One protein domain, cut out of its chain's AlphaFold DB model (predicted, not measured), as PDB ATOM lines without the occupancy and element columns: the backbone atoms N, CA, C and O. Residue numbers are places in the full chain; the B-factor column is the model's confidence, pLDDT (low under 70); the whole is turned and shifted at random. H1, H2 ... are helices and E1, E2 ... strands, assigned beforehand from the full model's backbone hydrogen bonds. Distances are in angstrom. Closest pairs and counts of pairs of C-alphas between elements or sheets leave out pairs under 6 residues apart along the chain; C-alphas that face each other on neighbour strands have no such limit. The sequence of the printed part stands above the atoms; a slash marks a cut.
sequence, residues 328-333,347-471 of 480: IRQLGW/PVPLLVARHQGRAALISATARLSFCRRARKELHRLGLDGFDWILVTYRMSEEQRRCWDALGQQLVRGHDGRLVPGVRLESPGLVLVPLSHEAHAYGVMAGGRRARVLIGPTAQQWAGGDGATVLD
ATOM      1  N   ILE A 328     185.916 155.452 174.818       75.81
ATOM      2  CA  ILE A 328     185.019 156.609 174.890       75.81
ATOM      3  C   ILE A 328     185.543 157.586 173.850       75.81
ATOM      4  O   ILE A 328     186.698 158.004 173.923       75.81
ATOM      5  N   ARG A 329     184.722 157.903 172.848       77.62
ATOM      6  CA  ARG A 329     185.134 158.720 171.710       77.62
ATOM      7  C   ARG A 329     184.139 159.837 171.454       77.62
ATOM      8  O   ARG A 329     182.957 159.594 171.211       77.62
ATOM      9  N   GLN A 330     184.650 161.062 171.408       72.88
ATOM     10  CA  GLN A 330     183.912 162.214 170.910       72.88
ATOM     11  C   GLN A 330     184.064 162.298 169.386       72.88
ATOM     12  O   GLN A 330     185.165 162.429 168.846       72.88
ATOM     13  N   LEU A 331     182.956 162.209 168.658       68.75
ATOM     14  CA  LEU A 331     182.927 162.384 167.211       68.75
ATOM     15  C   LEU A 331     182.700 163.867 166.895       68.75
ATOM     16  O   LEU A 331     181.565 164.335 166.795       68.75
ATOM     17  N   GLY A 332     183.804 164.602 166.735       53.91
ATOM     18  CA  GLY A 332     183.805 166.001 166.303       53.91
ATOM     19  C   GLY A 332     183.551 166.167 164.797       53.91
ATOM     20  O   GLY A 332     183.888 165.309 163.973       53.91
ATOM     21  N   TRP A 333     182.944 167.289 164.408       46.53
ATOM     22  CA  TRP A 333     182.857 167.715 163.010       46.53
ATOM     23  C   TRP A 333     183.996 168.698 162.710       46.53
ATOM     24  O   TRP A 333     183.980 169.829 163.174       46.53
ATOM     25  N   PRO A 347     179.894 172.669 165.971       45.59
ATOM     26  CA  PRO A 347     179.760 171.225 165.857       45.59
ATOM     27  C   PRO A 347     179.246 170.595 167.154       45.59
ATOM     28  O   PRO A 347     180.029 170.309 168.051       45.59
ATOM     29  N   VAL A 348     177.955 170.268 167.210       52.47
ATOM     30  CA  VAL A 348     177.395 169.493 168.323       52.47
ATOM     31  C   VAL A 348     178.035 168.090 168.361       52.47
ATOM     32  O   VAL A 348     177.868 167.319 167.408       52.47
ATOM     33  N   PRO A 349     178.776 167.733 169.418       60.50
ATOM     34  CA  PRO A 349     179.499 166.470 169.496       60.50
ATOM     35  C   PRO A 349     178.571 165.283 169.773       60.50
ATOM     36  O   PRO A 349     177.623 165.350 170.557       60.50
ATOM     37  N   LEU A 350     178.872 164.178 169.096       65.44
ATOM     38  CA  LEU A 350     178.263 162.871 169.308       65.44
ATOM     39  C   LEU A 350     179.249 162.043 170.137       65.44
ATOM     40  O   LEU A 350     180.369 161.812 169.679       65.44
ATOM     41  N   LEU A 351     178.868 161.622 171.340       71.25
ATOM     42  CA  LEU A 351     179.722 160.798 172.192       71.25
ATOM     43  C   LEU A 351     179.311 159.335 172.080       71.25
ATOM     44  O   LEU A 351     178.154 159.002 172.327       71.25
ATOM     45  N   VAL A 352     180.270 158.478 171.749       77.56
ATOM     46  CA  VAL A 352     180.091 157.026 171.733       77.56
ATOM     47  C   VAL A 352     180.940 156.426 172.845       77.56
ATOM     48  O   VAL A 352     182.148 156.658 172.891       77.56
ATOM     49  N   ALA A 353     180.310 155.652 173.722       78.31
ATOM     50  CA  ALA A 353     180.980 154.840 174.729       78.31
ATOM     51  C   ALA A 353     180.836 153.363 174.357       78.31
ATOM     52  O   ALA A 353     179.766 152.939 173.926       78.31
ATOM     53  N   ARG A 354     181.909 152.584 174.494       83.44
ATOM     54  CA  ARG A 354     181.962 151.175 174.105       83.44
ATOM     55  C   ARG A 354     182.604 150.339 175.197       83.44
ATOM     56  O   ARG A 354     183.664 150.706 175.696       83.44
ATOM     57  N   HIS A 355     181.990 149.200 175.489       81.50
ATOM     58  CA  HIS A 355     182.524 148.208 176.411       81.50
ATOM     59  C   HIS A 355     182.178 146.801 175.928       81.50
ATOM     60  O   HIS A 355     181.006 146.506 175.714       81.50
ATOM     61  N   GLN A 356     183.185 145.948 175.721       79.62
ATOM     62  CA  GLN A 356     183.017 144.526 175.374       79.62
ATOM     63  C   GLN A 356     181.928 144.220 174.319       79.62
ATOM     64  O   GLN A 356     181.097 143.329 174.488       79.62
ATOM     65  N   GLY A 357     181.923 144.953 173.202       74.94
ATOM     66  CA  GLY A 357     180.953 144.727 172.122       74.94
ATOM     67  C   GLY A 357     179.546 145.277 172.390       74.94
ATOM     68  O   GLY A 357     178.630 144.967 171.638       74.94
ATOM     69  N   ARG A 358     179.376 146.111 173.418       83.00
ATOM     70  CA  ARG A 358     178.202 146.964 173.648       83.00
ATOM     71  C   ARG A 358     178.565 148.408 173.357       83.00
ATOM     72  O   ARG A 358     179.724 148.798 173.529       83.00
ATOM     73  N   ALA A 359     177.587 149.211 172.962       86.00
ATOM     74  CA  ALA A 359     177.785 150.644 172.825       86.00
ATOM     75  C   ALA A 359     176.622 151.438 173.397       86.00
ATOM     76  O   ALA A 359     175.468 151.026 173.338       86.00
ATOM     77  N   ALA A 360     176.955 152.624 173.875       85.81
ATOM     78  CA  ALA A 360     176.027 153.634 174.322       85.81
ATOM     79  C   ALA A 360     176.319 154.956 173.615       85.81
ATOM     80  O   ALA A 360     177.454 155.229 173.202       85.81
ATOM     81  N   LEU A 361     175.283 155.773 173.465       86.56
ATOM     82  CA  LEU A 361     175.357 156.998 172.683       86.56
ATOM     83  C   LEU A 361     174.767 158.180 173.437       86.56
ATOM     84  O   LEU A 361     173.660 158.109 173.960       86.56
ATOM     85  N   ILE A 362     175.469 159.308 173.391       82.12
ATOM     86  CA  ILE A 362     174.947 160.597 173.831       82.12
ATOM     87  C   ILE A 362     174.981 161.549 172.643       82.12
ATOM     88  O   ILE A 362     176.029 161.786 172.035       82.12
ATOM     89  N   SER A 363     173.821 162.095 172.295       80.88
ATOM     90  CA  SER A 363     173.682 163.080 171.235       80.88
ATOM     91  C   SER A 363     173.043 164.352 171.764       80.88
ATOM     92  O   SER A 363     171.934 164.344 172.293       80.88
ATOM     93  N   ALA A 364     173.716 165.476 171.537       74.06
ATOM     94  CA  ALA A 364     173.159 166.787 171.833       74.06
ATOM     95  C   ALA A 364     172.263 167.339 170.704       74.06
ATOM     96  O   ALA A 364     171.977 168.529 170.654       74.06
ATOM     97  N   THR A 365     171.805 166.508 169.758       74.00
ATOM     98  CA  THR A 365     170.860 166.934 168.717       74.00
ATOM     99  C   THR A 365     169.993 165.788 168.203       74.00
ATOM    100  O   THR A 365     170.447 164.663 168.032       74.00
ATOM    101  N   ALA A 366     168.737 166.095 167.877       76.75
ATOM    102  CA  ALA A 366     167.766 165.135 167.354       76.75
ATOM    103  C   ALA A 366     167.763 164.993 165.819       76.75
ATOM    104  O   ALA A 366     166.996 164.202 165.266       76.75
ATOM    105  N   ARG A 367     168.581 165.773 165.096       82.44
ATOM    106  CA  ARG A 367     168.511 165.879 163.625       82.44
ATOM    107  C   ARG A 367     168.705 164.526 162.924       82.44
ATOM    108  O   ARG A 367     169.615 163.764 163.245       82.44
ATOM    109  N   LEU A 368     167.943 164.289 161.852       81.75
ATOM    110  CA  LEU A 368     168.028 163.067 161.031       81.75
ATOM    111  C   LEU A 368     169.419 162.827 160.412       81.75
ATOM    112  O   LEU A 368     169.808 161.685 160.168       81.75
ATOM    113  N   SER A 369     170.197 163.882 160.144       81.38
ATOM    114  CA  SER A 369     171.585 163.748 159.678       81.38
ATOM    115  C   SER A 369     172.495 163.092 160.724       81.38
ATOM    116  O   SER A 369     173.353 162.289 160.358       81.38
ATOM    117  N   PHE A 370     172.276 163.374 162.010       81.94
ATOM    118  CA  PHE A 370     173.015 162.765 163.116       81.94
ATOM    119  C   PHE A 370     172.546 161.339 163.382       81.94
ATOM    120  O   PHE A 370     173.397 160.470 163.543       81.94
ATOM    121  N   CYS A 371     171.241 161.062 163.289       84.31
ATOM    122  CA  CYS A 371     170.727 159.689 163.340       84.31
ATOM    123  C   CYS A 371     171.371 158.803 162.253       84.31
ATOM    124  O   CYS A 371     171.917 157.738 162.540       84.31
ATOM    125  N   ARG A 372     171.416 159.276 160.996       84.75
ATOM    126  CA  ARG A 372     172.094 158.557 159.896       84.75
ATOM    127  C   ARG A 372     173.582 158.321 160.172       84.75
ATOM    128  O   ARG A 372     174.127 157.299 159.760       84.75
ATOM    129  N   ARG A 373     174.244 159.243 160.874       83.00
ATOM    130  CA  ARG A 373     175.655 159.116 161.253       83.00
ATOM    131  C   ARG A 373     175.858 158.137 162.409       83.00
ATOM    132  O   ARG A 373     176.770 157.328 162.325       83.00
ATOM    133  N   ALA A 374     174.993 158.160 163.421       82.94
ATOM    134  CA  ALA A 374     174.984 157.183 164.505       82.94
ATOM    135  C   ALA A 374     174.769 155.761 163.961       82.94
ATOM    136  O   ALA A 374     175.525 154.855 164.301       82.94
ATOM    137  N   ARG A 375     173.845 155.588 163.003       86.50
ATOM    138  CA  ARG A 375     173.678 154.329 162.259       86.50
ATOM    139  C   ARG A 375     174.959 153.904 161.542       86.50
ATOM    140  O   ARG A 375     175.355 152.746 161.605       86.50
ATOM    141  N   LYS A 376     175.624 154.840 160.858       82.38
ATOM    142  CA  LYS A 376     176.901 154.568 160.181       82.38
ATOM    143  C   LYS A 376     177.995 154.150 161.170       82.38
ATOM    144  O   LYS A 376     178.805 153.296 160.826       82.38
ATOM    145  N   GLU A 377     178.010 154.713 162.376       83.25
ATOM    146  CA  GLU A 377     178.974 154.325 163.406       83.25
ATOM    147  C   GLU A 377     178.670 152.938 163.989       83.25
ATOM    148  O   GLU A 377     179.598 152.152 164.133       83.25
ATOM    149  N   LEU A 378     177.400 152.567 164.206       81.81
ATOM    150  CA  LEU A 378     177.027 151.183 164.551       81.81
ATOM    151  C   LEU A 378     177.547 150.185 163.510       81.81
ATOM    152  O   LEU A 378     178.195 149.198 163.860       81.81
ATOM    153  N   HIS A 379     177.355 150.489 162.222       78.00
ATOM    154  CA  HIS A 379     177.906 149.675 161.135       78.00
ATOM    155  C   HIS A 379     179.434 149.594 161.181       78.00
ATOM    156  O   HIS A 379     180.003 148.520 160.990       78.00
ATOM    157  N   ARG A 380     180.111 150.714 161.459       78.94
ATOM    158  CA  ARG A 380     181.568 150.759 161.603       78.94
ATOM    159  C   ARG A 380     182.063 149.918 162.775       78.94
ATOM    160  O   ARG A 380     183.103 149.279 162.650       78.94
ATOM    161  N   LEU A 381     181.323 149.898 163.876       78.12
ATOM    162  CA  LEU A 381     181.655 149.134 165.076       78.12
ATOM    163  C   LEU A 381     181.244 147.657 164.984       78.12
ATOM    164  O   LEU A 381     181.717 146.855 165.784       78.12
ATOM    165  N   GLY A 382     180.402 147.284 164.017       76.25
ATOM    166  CA  GLY A 382     179.865 145.926 163.924       76.25
ATOM    167  C   GLY A 382     178.869 145.629 165.044       76.25
ATOM    168  O   GLY A 382     178.906 144.549 165.636       76.25
ATOM    169  N   LEU A 383     178.018 146.606 165.357       82.00
ATOM    170  CA  LEU A 383     176.978 146.513 166.377       82.00
ATOM    171  C   LEU A 383     175.602 146.627 165.722       82.00
ATOM    172  O   LEU A 383     175.424 147.407 164.785       82.00
ATOM    173  N   ASP A 384     174.639 145.859 166.221       77.19
ATOM    174  CA  ASP A 384     173.269 145.863 165.694       77.19
ATOM    175  C   ASP A 384     172.393 146.959 166.326       77.19
ATOM    176  O   ASP A 384     171.385 147.353 165.746       77.19
ATOM    177  N   GLY A 385     172.813 147.516 167.465       84.94
ATOM    178  CA  GLY A 385     172.158 148.635 168.138       84.94
ATOM    179  C   GLY A 385     172.980 149.162 169.314       84.94
ATOM    180  O   GLY A 385     173.984 148.562 169.700       84.94
ATOM    181  N   PHE A 386     172.559 150.299 169.861       86.56
ATOM    182  CA  PHE A 386     173.046 150.821 171.138       86.56
ATOM    183  C   PHE A 386     172.207 150.252 172.292       86.56
ATOM    184  O   PHE A 386     170.983 150.166 172.180       86.56
ATOM    185  N   ASP A 387     172.844 149.920 173.415       84.94
ATOM    186  CA  ASP A 387     172.148 149.495 174.638       84.94
ATOM    187  C   ASP A 387     171.222 150.627 175.108       84.94
ATOM    188  O   ASP A 387     170.026 150.432 175.324       84.94
ATOM    189  N   TRP A 388     171.756 151.849 175.151       85.06
ATOM    190  CA  TRP A 388     170.985 153.050 175.428       85.06
ATOM    191  C   TRP A 388     171.468 154.261 174.629       85.06
ATOM    192  O   TRP A 388     172.645 154.400 174.277       85.06
ATOM    193  N   ILE A 389     170.524 155.158 174.346       85.38
ATOM    194  CA  ILE A 389     170.747 156.414 173.639       85.38
ATOM    195  C   ILE A 389     170.156 157.551 174.467       85.38
ATOM    196  O   ILE A 389     168.965 157.545 174.772       85.38
ATOM    197  N   LEU A 390     170.969 158.560 174.773       82.88
ATOM    198  CA  LEU A 390     170.524 159.817 175.363       82.88
ATOM    199  C   LEU A 390     170.503 160.912 174.296       82.88
ATOM    200  O   LEU A 390     171.555 161.312 173.795       82.88
ATOM    201  N   VAL A 391     169.316 161.433 173.979       80.44
ATOM    202  CA  VAL A 391     169.165 162.629 173.133       80.44
ATOM    203  C   VAL A 391     168.688 163.785 173.999       80.44
ATOM    204  O   VAL A 391     167.614 163.711 174.592       80.44
ATOM    205  N   THR A 392     169.474 164.858 174.091       73.75
ATOM    206  CA  THR A 392     169.212 165.927 175.073       73.75
ATOM    207  C   THR A 392     168.283 167.046 174.614       73.75
ATOM    208  O   THR A 392     167.872 167.863 175.437       73.75
ATOM    209  N   TYR A 393     167.934 167.075 173.327       70.75
ATOM    210  CA  TYR A 393     167.010 168.045 172.735       70.75
ATOM    211  C   TYR A 393     165.682 167.395 172.346       70.75
ATOM    212  O   TYR A 393     165.619 166.204 172.035       70.75
ATOM    213  N   ARG A 394     164.624 168.215 172.280       68.94
ATOM    214  CA  ARG A 394     163.295 167.787 171.819       68.94
ATOM    215  C   ARG A 394     163.343 167.258 170.379       68.94
ATOM    216  O   ARG A 394     164.088 167.763 169.539       68.94
ATOM    217  N   MET A 395     162.514 166.252 170.110       75.88
ATOM    218  CA  MET A 395     162.472 165.517 168.844       75.88
ATOM    219  C   MET A 395     161.060 165.535 168.258       75.88
ATOM    220  O   MET A 395     160.089 165.382 169.002       75.88
ATOM    221  N   SER A 396     160.938 165.644 166.933       78.38
ATOM    222  CA  SER A 396     159.675 165.379 166.228       78.38
ATOM    223  C   SER A 396     159.388 163.870 166.128       78.38
ATOM    224  O   SER A 396     160.280 163.043 166.338       78.38
ATOM    225  N   GLU A 397     158.159 163.479 165.773       78.75
ATOM    226  CA  GLU A 397     157.810 162.060 165.566       78.75
ATOM    227  C   GLU A 397     158.613 161.387 164.444       78.75
ATOM    228  O   GLU A 397     158.993 160.223 164.555       78.75
ATOM    229  N   GLU A 398     158.906 162.113 163.364       80.12
ATOM    230  CA  GLU A 398     159.719 161.595 162.258       80.12
ATOM    231  C   GLU A 398     161.152 161.287 162.718       80.12
ATOM    232  O   GLU A 398     161.709 160.232 162.407       80.12
ATOM    233  N   GLN A 399     161.737 162.181 163.520       82.94
ATOM    234  CA  GLN A 399     163.055 161.966 164.116       82.94
ATOM    235  C   GLN A 399     163.033 160.763 165.058       82.94
ATOM    236  O   GLN A 399     163.953 159.948 165.019       82.94
ATOM    237  N   ARG A 400     161.966 160.616 165.851       81.12
ATOM    238  CA  ARG A 400     161.802 159.524 166.816       81.12
ATOM    239  C   ARG A 400     161.942 158.146 166.166       81.12
ATOM    240  O   ARG A 400     162.790 157.378 166.602       81.12
ATOM    241  N   ARG A 401     161.235 157.880 165.058       84.56
ATOM    242  CA  ARG A 401     161.321 156.585 164.346       84.56
ATOM    243  C   ARG A 401     162.750 156.213 163.950       84.56
ATOM    244  O   ARG A 401     163.115 155.043 163.960       84.56
ATOM    245  N   CYS A 402     163.561 157.205 163.576       85.69
ATOM    246  CA  CYS A 402     164.946 156.965 163.193       85.69
ATOM    247  C   CYS A 402     165.796 156.520 164.387       85.69
ATOM    248  O   CYS A 402     166.564 155.573 164.245       85.69
ATOM    249  N   TRP A 403     165.664 157.204 165.526       85.38
ATOM    250  CA  TRP A 403     166.465 156.967 166.727       85.38
ATOM    251  C   TRP A 403     166.014 155.734 167.516       85.38
ATOM    252  O   TRP A 403     166.876 154.998 167.986       85.38
ATOM    253  N   ASP A 404     164.709 155.456 167.576       85.25
ATOM    254  CA  ASP A 404     164.168 154.220 168.165       85.25
ATOM    255  C   ASP A 404     164.705 152.981 167.434       85.25
ATOM    256  O   ASP A 404     165.021 151.970 168.048       85.25
ATOM    257  N   ALA A 405     164.905 153.073 166.116       84.75
ATOM    258  CA  ALA A 405     165.488 151.987 165.333       84.75
ATOM    259  C   ALA A 405     166.994 151.757 165.590       84.75
ATOM    260  O   ALA A 405     167.568 150.858 164.979       84.75
ATOM    261  N   LEU A 406     167.667 152.586 166.402       84.88
ATOM    262  CA  LEU A 406     169.111 152.481 166.658       84.88
ATOM    263  C   LEU A 406     169.469 151.917 168.029       84.88
ATOM    264  O   LEU A 406     170.636 151.586 168.228       84.88
ATOM    265  N   GLY A 407     168.541 151.839 168.980       81.81
ATOM    266  CA  GLY A 407     168.874 151.400 170.329       81.81
ATOM    267  C   GLY A 407     167.699 150.796 171.075       81.81
ATOM    268  O   GLY A 407     166.549 151.016 170.717       81.81
ATOM    269  N   GLN A 408     168.005 150.018 172.110       76.50
ATOM    270  CA  GLN A 408     166.988 149.327 172.908       76.50
ATOM    271  C   GLN A 408     166.249 150.286 173.846       76.50
ATOM    272  O   GLN A 408     165.049 150.140 174.063       76.50
ATOM    273  N   GLN A 409     166.957 151.293 174.365       76.38
ATOM    274  CA  GLN A 409     166.400 152.297 175.265       76.38
ATOM    275  C   GLN A 409     166.751 153.714 174.788       76.38
ATOM    276  O   GLN A 409     167.900 154.147 174.874       76.38
ATOM    277  N   LEU A 410     165.754 154.463 174.300       75.50
ATOM    278  CA  LEU A 410     165.896 155.883 173.958       75.50
ATOM    279  C   LEU A 410     165.410 156.756 175.122       75.50
ATOM    280  O   LEU A 410     164.209 156.868 175.376       75.50
ATOM    281  N   VAL A 411     166.342 157.418 175.806       72.25
ATOM    282  CA  VAL A 411     166.045 158.360 176.889       72.25
ATOM    283  C   VAL A 411     166.121 159.792 176.382       72.25
ATOM    284  O   VAL A 411     167.050 160.204 175.684       72.25
ATOM    285  N   ARG A 412     165.094 160.558 176.747       69.62
ATOM    286  CA  ARG A 412     164.906 161.946 176.336       69.62
ATOM    287  C   ARG A 412     165.400 162.855 177.448       69.62
ATOM    288  O   ARG A 412     164.940 162.736 178.581       69.62
ATOM    289  N   GLY A 413     166.287 163.779 177.109       60.66
ATOM    290  CA  GLY A 413     166.564 164.919 177.968       60.66
ATOM    291  C   GLY A 413     165.539 166.031 177.740       60.66
ATOM    292  O   GLY A 413     165.136 166.276 176.602       60.66
ATOM    293  N   HIS A 414     165.127 166.708 178.810       58.78
ATOM    294  CA  HIS A 414     164.516 168.037 178.712       58.78
ATOM    295  C   HIS A 414     165.618 169.061 178.971       58.78
ATOM    296  O   HIS A 414     166.184 169.086 180.059       58.78
ATOM    297  N   ASP A 415     165.967 169.848 177.951       57.00
ATOM    298  CA  ASP A 415     166.968 170.918 178.033       57.00
ATOM    299  C   ASP A 415     168.302 170.461 178.654       57.00
ATOM    300  O   ASP A 415     168.849 171.110 179.534       57.00
ATOM    301  N   GLY A 416     168.835 169.305 178.237       56.25
ATOM    302  CA  GLY A 416     170.105 168.791 178.779       56.25
ATOM    303  C   GLY A 416     170.014 168.049 180.118       56.25
ATOM    304  O   GLY A 416     171.043 167.566 180.595       56.25
ATOM    305  N   ARG A 417     168.819 167.907 180.706       59.72
ATOM    306  CA  ARG A 417     168.591 167.182 181.968       59.72
ATOM    307  C   ARG A 417     167.937 165.824 181.741       59.72
ATOM    308  O   ARG A 417     166.973 165.719 180.982       59.72
ATOM    309  N   LEU A 418     168.445 164.796 182.418       65.00
ATOM    310  CA  LEU A 418     167.760 163.508 182.551       65.00
ATOM    311  C   LEU A 418     166.496 163.671 183.404       65.00
ATOM    312  O   LEU A 418     166.485 164.433 184.370       65.00
ATOM    313  N   VAL A 419     165.438 162.933 183.064       64.69
ATOM    314  CA  VAL A 419     164.254 162.830 183.926       64.69
ATOM    315  C   VAL A 419     164.677 162.166 185.250       64.69
ATOM    316  O   VAL A 419     165.331 161.118 185.199       64.69
ATOM    317  N   PRO A 420     164.340 162.742 186.422       58.09
ATOM    318  CA  PRO A 420     164.688 162.161 187.717       58.09
ATOM    319  C   PRO A 420     164.241 160.695 187.817       58.09
ATOM    320  O   PRO A 420     163.107 160.367 187.479       58.09
ATOM    321  N   GLY A 421     165.142 159.812 188.256       58.16
ATOM    322  CA  GLY A 421     164.876 158.375 188.419       58.16
ATOM    323  C   GLY A 421     165.235 157.487 187.219       58.16
ATOM    324  O   GLY A 421     165.293 156.269 187.381       58.16
ATOM    325  N   VAL A 422     165.545 158.047 186.043       65.69
ATOM    326  CA  VAL A 422     166.003 157.251 184.891       65.69
ATOM    327  C   VAL A 422     167.502 156.975 185.007       65.69
ATOM    328  O   VAL A 422     168.321 157.879 184.837       65.69
ATOM    329  N   ARG A 423     167.868 155.716 185.269       68.50
ATOM    330  CA  ARG A 423     169.259 155.249 185.205       68.50
ATOM    331  C   ARG A 423     169.547 154.666 183.827       68.50
ATOM    332  O   ARG A 423     168.790 153.836 183.328       68.50
ATOM    333  N   LEU A 424     170.634 155.126 183.218       75.69
ATOM    334  CA  LEU A 424     171.153 154.605 181.959       75.69
ATOM    335  C   LEU A 424     172.334 153.696 182.277       75.69
ATOM    336  O   LEU A 424     173.476 154.144 182.387       75.69
ATOM    337  N   GLU A 425     172.015 152.425 182.495       79.94
ATOM    338  CA  GLU A 425     172.958 151.411 182.941       79.94
ATOM    339  C   GLU A 425     172.810 150.163 182.078       79.94
ATOM    340  O   GLU A 425     171.734 149.581 181.955       79.94
ATOM    341  N   SER A 426     173.919 149.735 181.496       80.88
ATOM    342  CA  SER A 426     174.090 148.381 180.999       80.88
ATOM    343  C   SER A 426     175.447 147.848 181.479       80.88
ATOM    344  O   SER A 426     176.281 148.633 181.936       80.88
ATOM    345  N   PRO A 427     175.687 146.524 181.468       79.81
ATOM    346  CA  PRO A 427     176.945 145.935 181.919       79.81
ATOM    347  C   PRO A 427     178.177 146.671 181.371       79.81
ATOM    348  O   PRO A 427     178.443 146.650 180.171       79.81
ATOM    349  N   GLY A 428     178.890 147.355 182.271       76.62
ATOM    350  CA  GLY A 428     180.082 148.159 181.990       76.62
ATOM    351  C   GLY A 428     179.866 149.463 181.211       76.62
ATOM    352  O   GLY A 428     180.852 150.133 180.926       76.62
ATOM    353  N   LEU A 429     178.628 149.863 180.902       81.62
ATOM    354  CA  LEU A 429     178.280 151.172 180.336       81.62
ATOM    355  C   LEU A 429     177.303 151.894 181.257       81.62
ATOM    356  O   LEU A 429     176.115 151.574 181.300       81.62
ATOM    357  N   VAL A 430     177.799 152.898 181.971       83.00
ATOM    358  CA  VAL A 430     177.014 153.612 182.981       83.00
ATOM    359  C   VAL A 430     177.126 155.111 182.767       83.00
ATOM    360  O   VAL A 430     178.224 155.638 182.573       83.00
ATOM    361  N   LEU A 431     175.985 155.792 182.843       81.06
ATOM    362  CA  LEU A 431     175.908 157.243 182.913       81.06
ATOM    363  C   LEU A 431     175.454 157.671 184.312       81.06
ATOM    364  O   LEU A 431     174.328 157.382 184.714       81.06
ATOM    365  N   VAL A 432     176.310 158.395 185.032       77.88
ATOM    366  CA  VAL A 432     176.016 158.899 186.382       77.88
ATOM    367  C   VAL A 432     175.882 160.423 186.346       77.88
ATOM    368  O   VAL A 432     176.781 161.088 185.827       77.88
ATOM    369  N   PRO A 433     174.805 161.020 186.884       72.69
ATOM    370  CA  PRO A 433     174.749 162.464 187.092       72.69
ATOM    371  C   PRO A 433     175.743 162.869 188.190       72.69
ATOM    372  O   PRO A 433     175.790 162.256 189.251       72.69
ATOM    373  N   LEU A 434     176.559 163.891 187.935       70.44
ATOM    374  CA  LEU A 434     177.657 164.280 188.837       70.44
ATOM    375  C   LEU A 434     177.263 165.374 189.824       70.44
ATOM    376  O   LEU A 434     177.977 165.641 190.785       70.44
ATOM    377  N   SER A 435     176.145 166.037 189.554       64.69
ATOM    378  CA  SER A 435     175.528 167.038 190.409       64.69
ATOM    379  C   SER A 435     174.030 167.067 190.098       64.69
ATOM    380  O   SER A 435     173.624 166.808 188.964       64.69
ATOM    381  N   HIS A 436     173.210 167.376 191.105       55.69
ATOM    382  CA  HIS A 436     171.758 167.521 190.951       55.69
ATOM    383  C   HIS A 436     171.358 168.743 190.105       55.69
ATOM    384  O   HIS A 436     170.240 168.790 189.595       55.69
ATOM    385  N   GLU A 437     172.268 169.703 189.916       50.53
ATOM    386  CA  GLU A 437     171.998 170.974 189.230       50.53
ATOM    387  C   GLU A 437     172.796 171.169 187.934       50.53
ATOM    388  O   GLU A 437     172.444 172.015 187.110       50.53
ATOM    389  N   ALA A 438     173.853 170.382 187.715       53.16
ATOM    390  CA  ALA A 438     174.779 170.593 186.616       53.16
ATOM    391  C   ALA A 438     174.515 169.653 185.440       53.16
ATOM    392  O   ALA A 438     174.315 168.451 185.579       53.16
ATOM    393  N   HIS A 439     174.678 170.214 184.249       65.31
ATOM    394  CA  HIS A 439     174.795 169.555 182.952       65.31
ATOM    395  C   HIS A 439     175.996 168.585 182.843       65.31
ATOM    396  O   HIS A 439     176.479 168.327 181.748       65.31
ATOM    397  N   ALA A 440     176.536 168.080 183.951       69.94
ATOM    398  CA  ALA A 440     177.738 167.266 184.013       69.94
ATOM    399  C   ALA A 440     177.386 165.808 184.324       69.94
ATOM    400  O   ALA A 440     176.810 165.498 185.368       69.94
ATOM    401  N   TYR A 441     177.807 164.908 183.441       75.44
ATOM    402  CA  TYR A 441     177.607 163.471 183.558       75.44
ATOM    403  C   TYR A 441     178.943 162.725 183.537       75.44
ATOM    404  O   TYR A 441     179.855 163.070 182.785       75.44
ATOM    405  N   GLY A 442     179.077 161.707 184.376       76.56
ATOM    406  CA  GLY A 442     180.180 160.760 184.355       76.56
ATOM    407  C   GLY A 442     179.798 159.595 183.460       76.56
ATOM    408  O   GLY A 442     178.782 158.948 183.696       76.56
ATOM    409  N   VAL A 443     180.600 159.333 182.434       79.44
ATOM    410  CA  VAL A 443     180.443 158.171 181.561       79.44
ATOM    411  C   VAL A 443     181.498 157.149 181.939       79.44
ATOM    412  O   VAL A 443     182.692 157.451 181.919       79.44
ATOM    413  N   MET A 444     181.060 155.937 182.260       79.69
ATOM    414  CA  MET A 444     181.935 154.792 182.483       79.69
ATOM    415  C   MET A 444     181.757 153.787 181.350       79.69
ATOM    416  O   MET A 444     180.630 153.439 181.006       79.69
ATOM    417  N   ALA A 445     182.875 153.343 180.782       80.56
ATOM    418  CA  ALA A 445     182.957 152.301 179.769       80.56
ATOM    419  C   ALA A 445     184.048 151.308 180.192       80.56
ATOM    420  O   ALA A 445     185.235 151.525 179.934       80.56
ATOM    421  N   GLY A 446     183.651 150.274 180.933       81.25
ATOM    422  CA  GLY A 446     184.564 149.354 181.606       81.25
ATOM    423  C   GLY A 446     185.518 150.091 182.545       81.25
ATOM    424  O   GLY A 446     185.095 150.771 183.481       81.25
ATOM    425  N   GLY A 447     186.819 149.976 182.273       76.12
ATOM    426  CA  GLY A 447     187.863 150.674 183.032       76.12
ATOM    427  C   GLY A 447     188.025 152.159 182.684       76.12
ATOM    428  O   GLY A 447     188.710 152.883 183.405       76.12
ATOM    429  N   ARG A 448     187.419 152.639 181.588       78.62
ATOM    430  CA  ARG A 448     187.533 154.039 181.155       78.62
ATOM    431  C   ARG A 448     186.451 154.894 181.792       78.62
ATOM    432  O   ARG A 448     185.283 154.512 181.825       78.62
ATOM    433  N   ARG A 449     186.836 156.082 182.255       78.88
ATOM    434  CA  ARG A 449     185.931 157.068 182.850       78.88
ATOM    435  C   ARG A 449     186.159 158.416 182.187       78.88
ATOM    436  O   ARG A 449     187.303 158.822 182.021       78.88
ATOM    437  N   ALA A 450     185.082 159.093 181.823       74.31
ATOM    438  CA  ALA A 450     185.134 160.414 181.215       74.31
ATOM    439  C   ALA A 450     184.070 161.320 181.829       74.31
ATOM    440  O   ALA A 450     182.959 160.877 182.126       74.31
ATOM    441  N   ARG A 451     184.397 162.602 181.992       73.69
ATOM    442  CA  ARG A 451     183.417 163.626 182.347       73.69
ATOM    443  C   ARG A 451     182.847 164.210 181.060       73.69
ATOM    444  O   ARG A 451     183.601 164.601 180.177       73.69
ATOM    445  N   VAL A 452     181.528 164.289 180.957       72.12
ATOM    446  CA  VAL A 452     180.825 164.843 179.799       72.12
ATOM    447  C   VAL A 452     179.925 165.969 180.274       72.12
ATOM    448  O   VAL A 452     179.006 165.754 181.059       72.12
ATOM    449  N   LEU A 453     180.191 167.181 179.805       69.56
ATOM    450  CA  LEU A 453     179.297 168.323 180.001       69.56
ATOM    451  C   LEU A 453     178.281 168.331 178.862       69.56
ATOM    452  O   LEU A 453     178.703 168.113 177.740       69.56
ATOM    453  N   ILE A 454     176.989 168.571 179.099       67.06
ATOM    454  CA  ILE A 454     175.927 168.544 178.083       67.06
ATOM    455  C   ILE A 454     174.980 169.741 178.215       67.06
ATOM    456  O   ILE A 454     174.102 169.740 179.071       67.06
ATOM    457  N   GLY A 455     175.057 170.708 177.302       62.09
ATOM    458  CA  GLY A 455     174.148 171.863 177.270       62.09
ATOM    459  C   GLY A 455     174.888 173.195 177.449       62.09
ATOM    460  O   GLY A 455     176.069 173.267 177.112       62.09
ATOM    461  N   PRO A 456     174.241 174.259 177.961       52.56
ATOM    462  CA  PRO A 456     174.811 175.614 177.979       52.56
ATOM    463  C   PRO A 456     176.090 175.745 178.825       52.56
ATOM    464  O   PRO A 456     176.953 176.568 178.537       52.56
ATOM    465  N   THR A 457     176.298 174.886 179.825       50.88
ATOM    466  CA  THR A 457     177.538 174.878 180.624       50.88
ATOM    467  C   THR A 457     178.760 174.414 179.818       50.88
ATOM    468  O   THR A 457     179.882 174.820 180.111       50.88
ATOM    469  N   ALA A 458     178.562 173.609 178.768       53.44
ATOM    470  CA  ALA A 458     179.639 173.235 177.852       53.44
ATOM    471  C   ALA A 458     180.056 174.401 176.935       53.44
ATOM    472  O   ALA A 458     181.240 174.509 176.618       53.44
ATOM    473  N   GLN A 459     179.128 175.307 176.583       50.69
ATOM    474  CA  GLN A 459     179.452 176.539 175.845       50.69
ATOM    475  C   GLN A 459     180.399 177.432 176.654       50.69
ATOM    476  O   GLN A 459     181.359 177.962 176.106       50.69
ATOM    477  N   GLN A 460     180.162 177.560 177.965       48.56
ATOM    478  CA  GLN A 460     180.961 178.421 178.844       48.56
ATOM    479  C   GLN A 460     182.369 177.873 179.124       48.56
ATOM    480  O   GLN A 460     183.309 178.652 179.222       48.56
ATOM    481  N   TRP A 461     182.526 176.550 179.254       48.06
ATOM    482  CA  TRP A 461     183.801 175.933 179.654       48.06
ATOM    483  C   TRP A 461     184.660 175.445 178.484       48.06
ATOM    484  O   TRP A 461     185.879 175.380 178.611       48.06
ATOM    485  N   ALA A 462     184.047 175.087 177.353       48.44
ATOM    486  CA  ALA A 462     184.749 174.528 176.196       48.44
ATOM    487  C   ALA A 462     184.632 175.389 174.925       48.44
ATOM    488  O   ALA A 462     185.140 174.986 173.880       48.44
ATOM    489  N   GLY A 463     183.967 176.551 175.000       42.56
ATOM    490  CA  GLY A 463     183.820 177.483 173.878       42.56
ATOM    491  C   GLY A 463     183.058 176.911 172.679       42.56
ATOM    492  O   GLY A 463     183.326 177.328 171.558       42.56
ATOM    493  N   GLY A 464     182.178 175.923 172.898       44.47
ATOM    494  CA  GLY A 464     181.453 175.226 171.835       44.47
ATOM    495  C   GLY A 464     180.009 174.856 172.195       44.47
ATOM    496  O   GLY A 464     179.735 174.412 173.310       44.47
ATOM    497  N   ASP A 465     179.088 174.966 171.235       38.28
ATOM    498  CA  ASP A 465     177.704 174.468 171.352       38.28
ATOM    499  C   ASP A 465     177.648 172.921 171.522       38.28
ATOM    500  O   ASP A 465     177.735 172.184 170.535       38.28
ATOM    501  N   GLY A 466     177.434 172.379 172.737       52.81
ATOM    502  CA  GLY A 466     176.977 170.980 172.903       52.81
ATOM    503  C   GLY A 466     177.573 170.139 174.044       52.81
ATOM    504  O   GLY A 466     177.481 170.531 175.199       52.81
ATOM    505  N   ALA A 467     178.023 168.905 173.751       47.91
ATOM    506  CA  ALA A 467     178.433 167.894 174.739       47.91
ATOM    507  C   ALA A 467     179.955 167.584 174.769       47.91
ATOM    508  O   ALA A 467     180.425 166.715 174.033       47.91
ATOM    509  N   THR A 468     180.756 168.263 175.587       54.72
ATOM    510  CA  THR A 468     182.229 168.147 175.523       54.72
ATOM    511  C   THR A 468     182.790 167.126 176.512       54.72
ATOM    512  O   THR A 468     182.381 167.101 177.674       54.72
ATOM    513  N   VAL A 469     183.738 166.296 176.054       55.12
ATOM    514  CA  VAL A 469     184.504 165.387 176.920       55.12
ATOM    515  C   VAL A 469     185.621 166.158 177.603       55.12
ATOM    516  O   VAL A 469     186.416 166.819 176.944       55.12
ATOM    517  N   LEU A 470     185.692 166.036 178.922       56.47
ATOM    518  CA  LEU A 470     186.844 166.427 179.717       56.47
ATOM    519  C   LEU A 470     187.513 165.131 180.196       56.47
ATOM    520  O   LEU A 470     186.894 164.334 180.906       56.47
ATOM    521  N   ASP A 471     188.761 164.911 179.777       47.12
ATOM    522  CA  ASP A 471     189.493 163.636 179.910       47.12
ATOM    523  C   ASP A 471     189.794 163.199 181.360       47.12
ATOM    524  O   ASP A 471     190.275 162.092 181.585       47.12
TER     525      ASP A 471
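What this domain is: This is residues 328 to 333 and 347 to 471 of the 480 residues of the protein "Competence domain-containing protein" of Candidatus Synechococcus spongiarum 15L (UniProt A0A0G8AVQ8). Two twisted five-stranded sheets lie face to face as a sandwich, with H1 covering the first sheet's face turned away from the second. H2 is beside H1 and grazes the first sheet, while H3 lies by the E10 edge of the second. The first sheet, E1, E2, E3, E4, E5, is mixed; the second, E6, E7, E8, E9, E10, is antiparallel. The printed part has 131 residues with three named helices and ten named strands, in the order E1 E2 E3 H1 E4 H2 E5 E6 E7 E8 E9 H3 E10, class mixed. It is compact and rounded, with a radius of gyration of the C-alphas of 13.4 A and spans of 34 by 34 by 31 A.

Where its parts are: The first sheet holds E1, residues 328 to 331, from C-alpha 328 at (185.019, 156.609, 174.890); E2, 350 to 355, 16.8 A; E3, 358 to 363, 16.9 A; E4, 386 to 391; and E5, 407 to 412. The second holds E6, 424 to 426; E7, 429 to 433; E8, 440 to 445, 16.4 A; E9, 448 to 454, 18.8 A; and E10, 467 to 470, ending at C-alpha 470 (186.844, 166.427, 179.717). H1 is residues 368 to 381, 19.9 A; H2 is 397 to 404; H3 is 456 to 462.

How they stand to each other: In the first sheet N 353 and O 360, 2.9 A, are within hydrogen-bond range across the hairpin E2 and E3, as are N 363 and O 390, 2.8 A, across parallel E3 and E4. E3, H1, E4 and E4, H2, E5 are strand-helix-strand units, parallel neighbours joined through a helix, with right-handed crossovers. H1 and this sheet make two layers, a helix on one face, at a height over the sheet of 9.2 A. H1 touches H2 with residues 368 to 371 alone, closest C-alphas Leu 368 and Gln 399, 6.0 A, at a shallow tilt of 11 degrees, the same way. In the sandwich the facing parts are 9.4 A centre to centre and the strands at 19 degrees. E6 E7 E8 E9 form a meander, each strand the antiparallel neighbour of the one before; N 443 and O 450 are 2.8 A apart. H3 is on this sheet, 8.0 A over it. Every O i to N i+4 pair is within range in H1 and H3, and 3 of 4 in H2.

The domain as a whole: The farthest C-alphas, Glu 398 and Gly 447, are 36.6 A apart. Residues 334 to 346 are cut out, with 5.5 A between C-alphas 333 and 347. The link E5 to E6 is long. Mean pLDDT of the printed part is 71.9; 45 residues are under 70, among them 412 to 423 and 453 to 471.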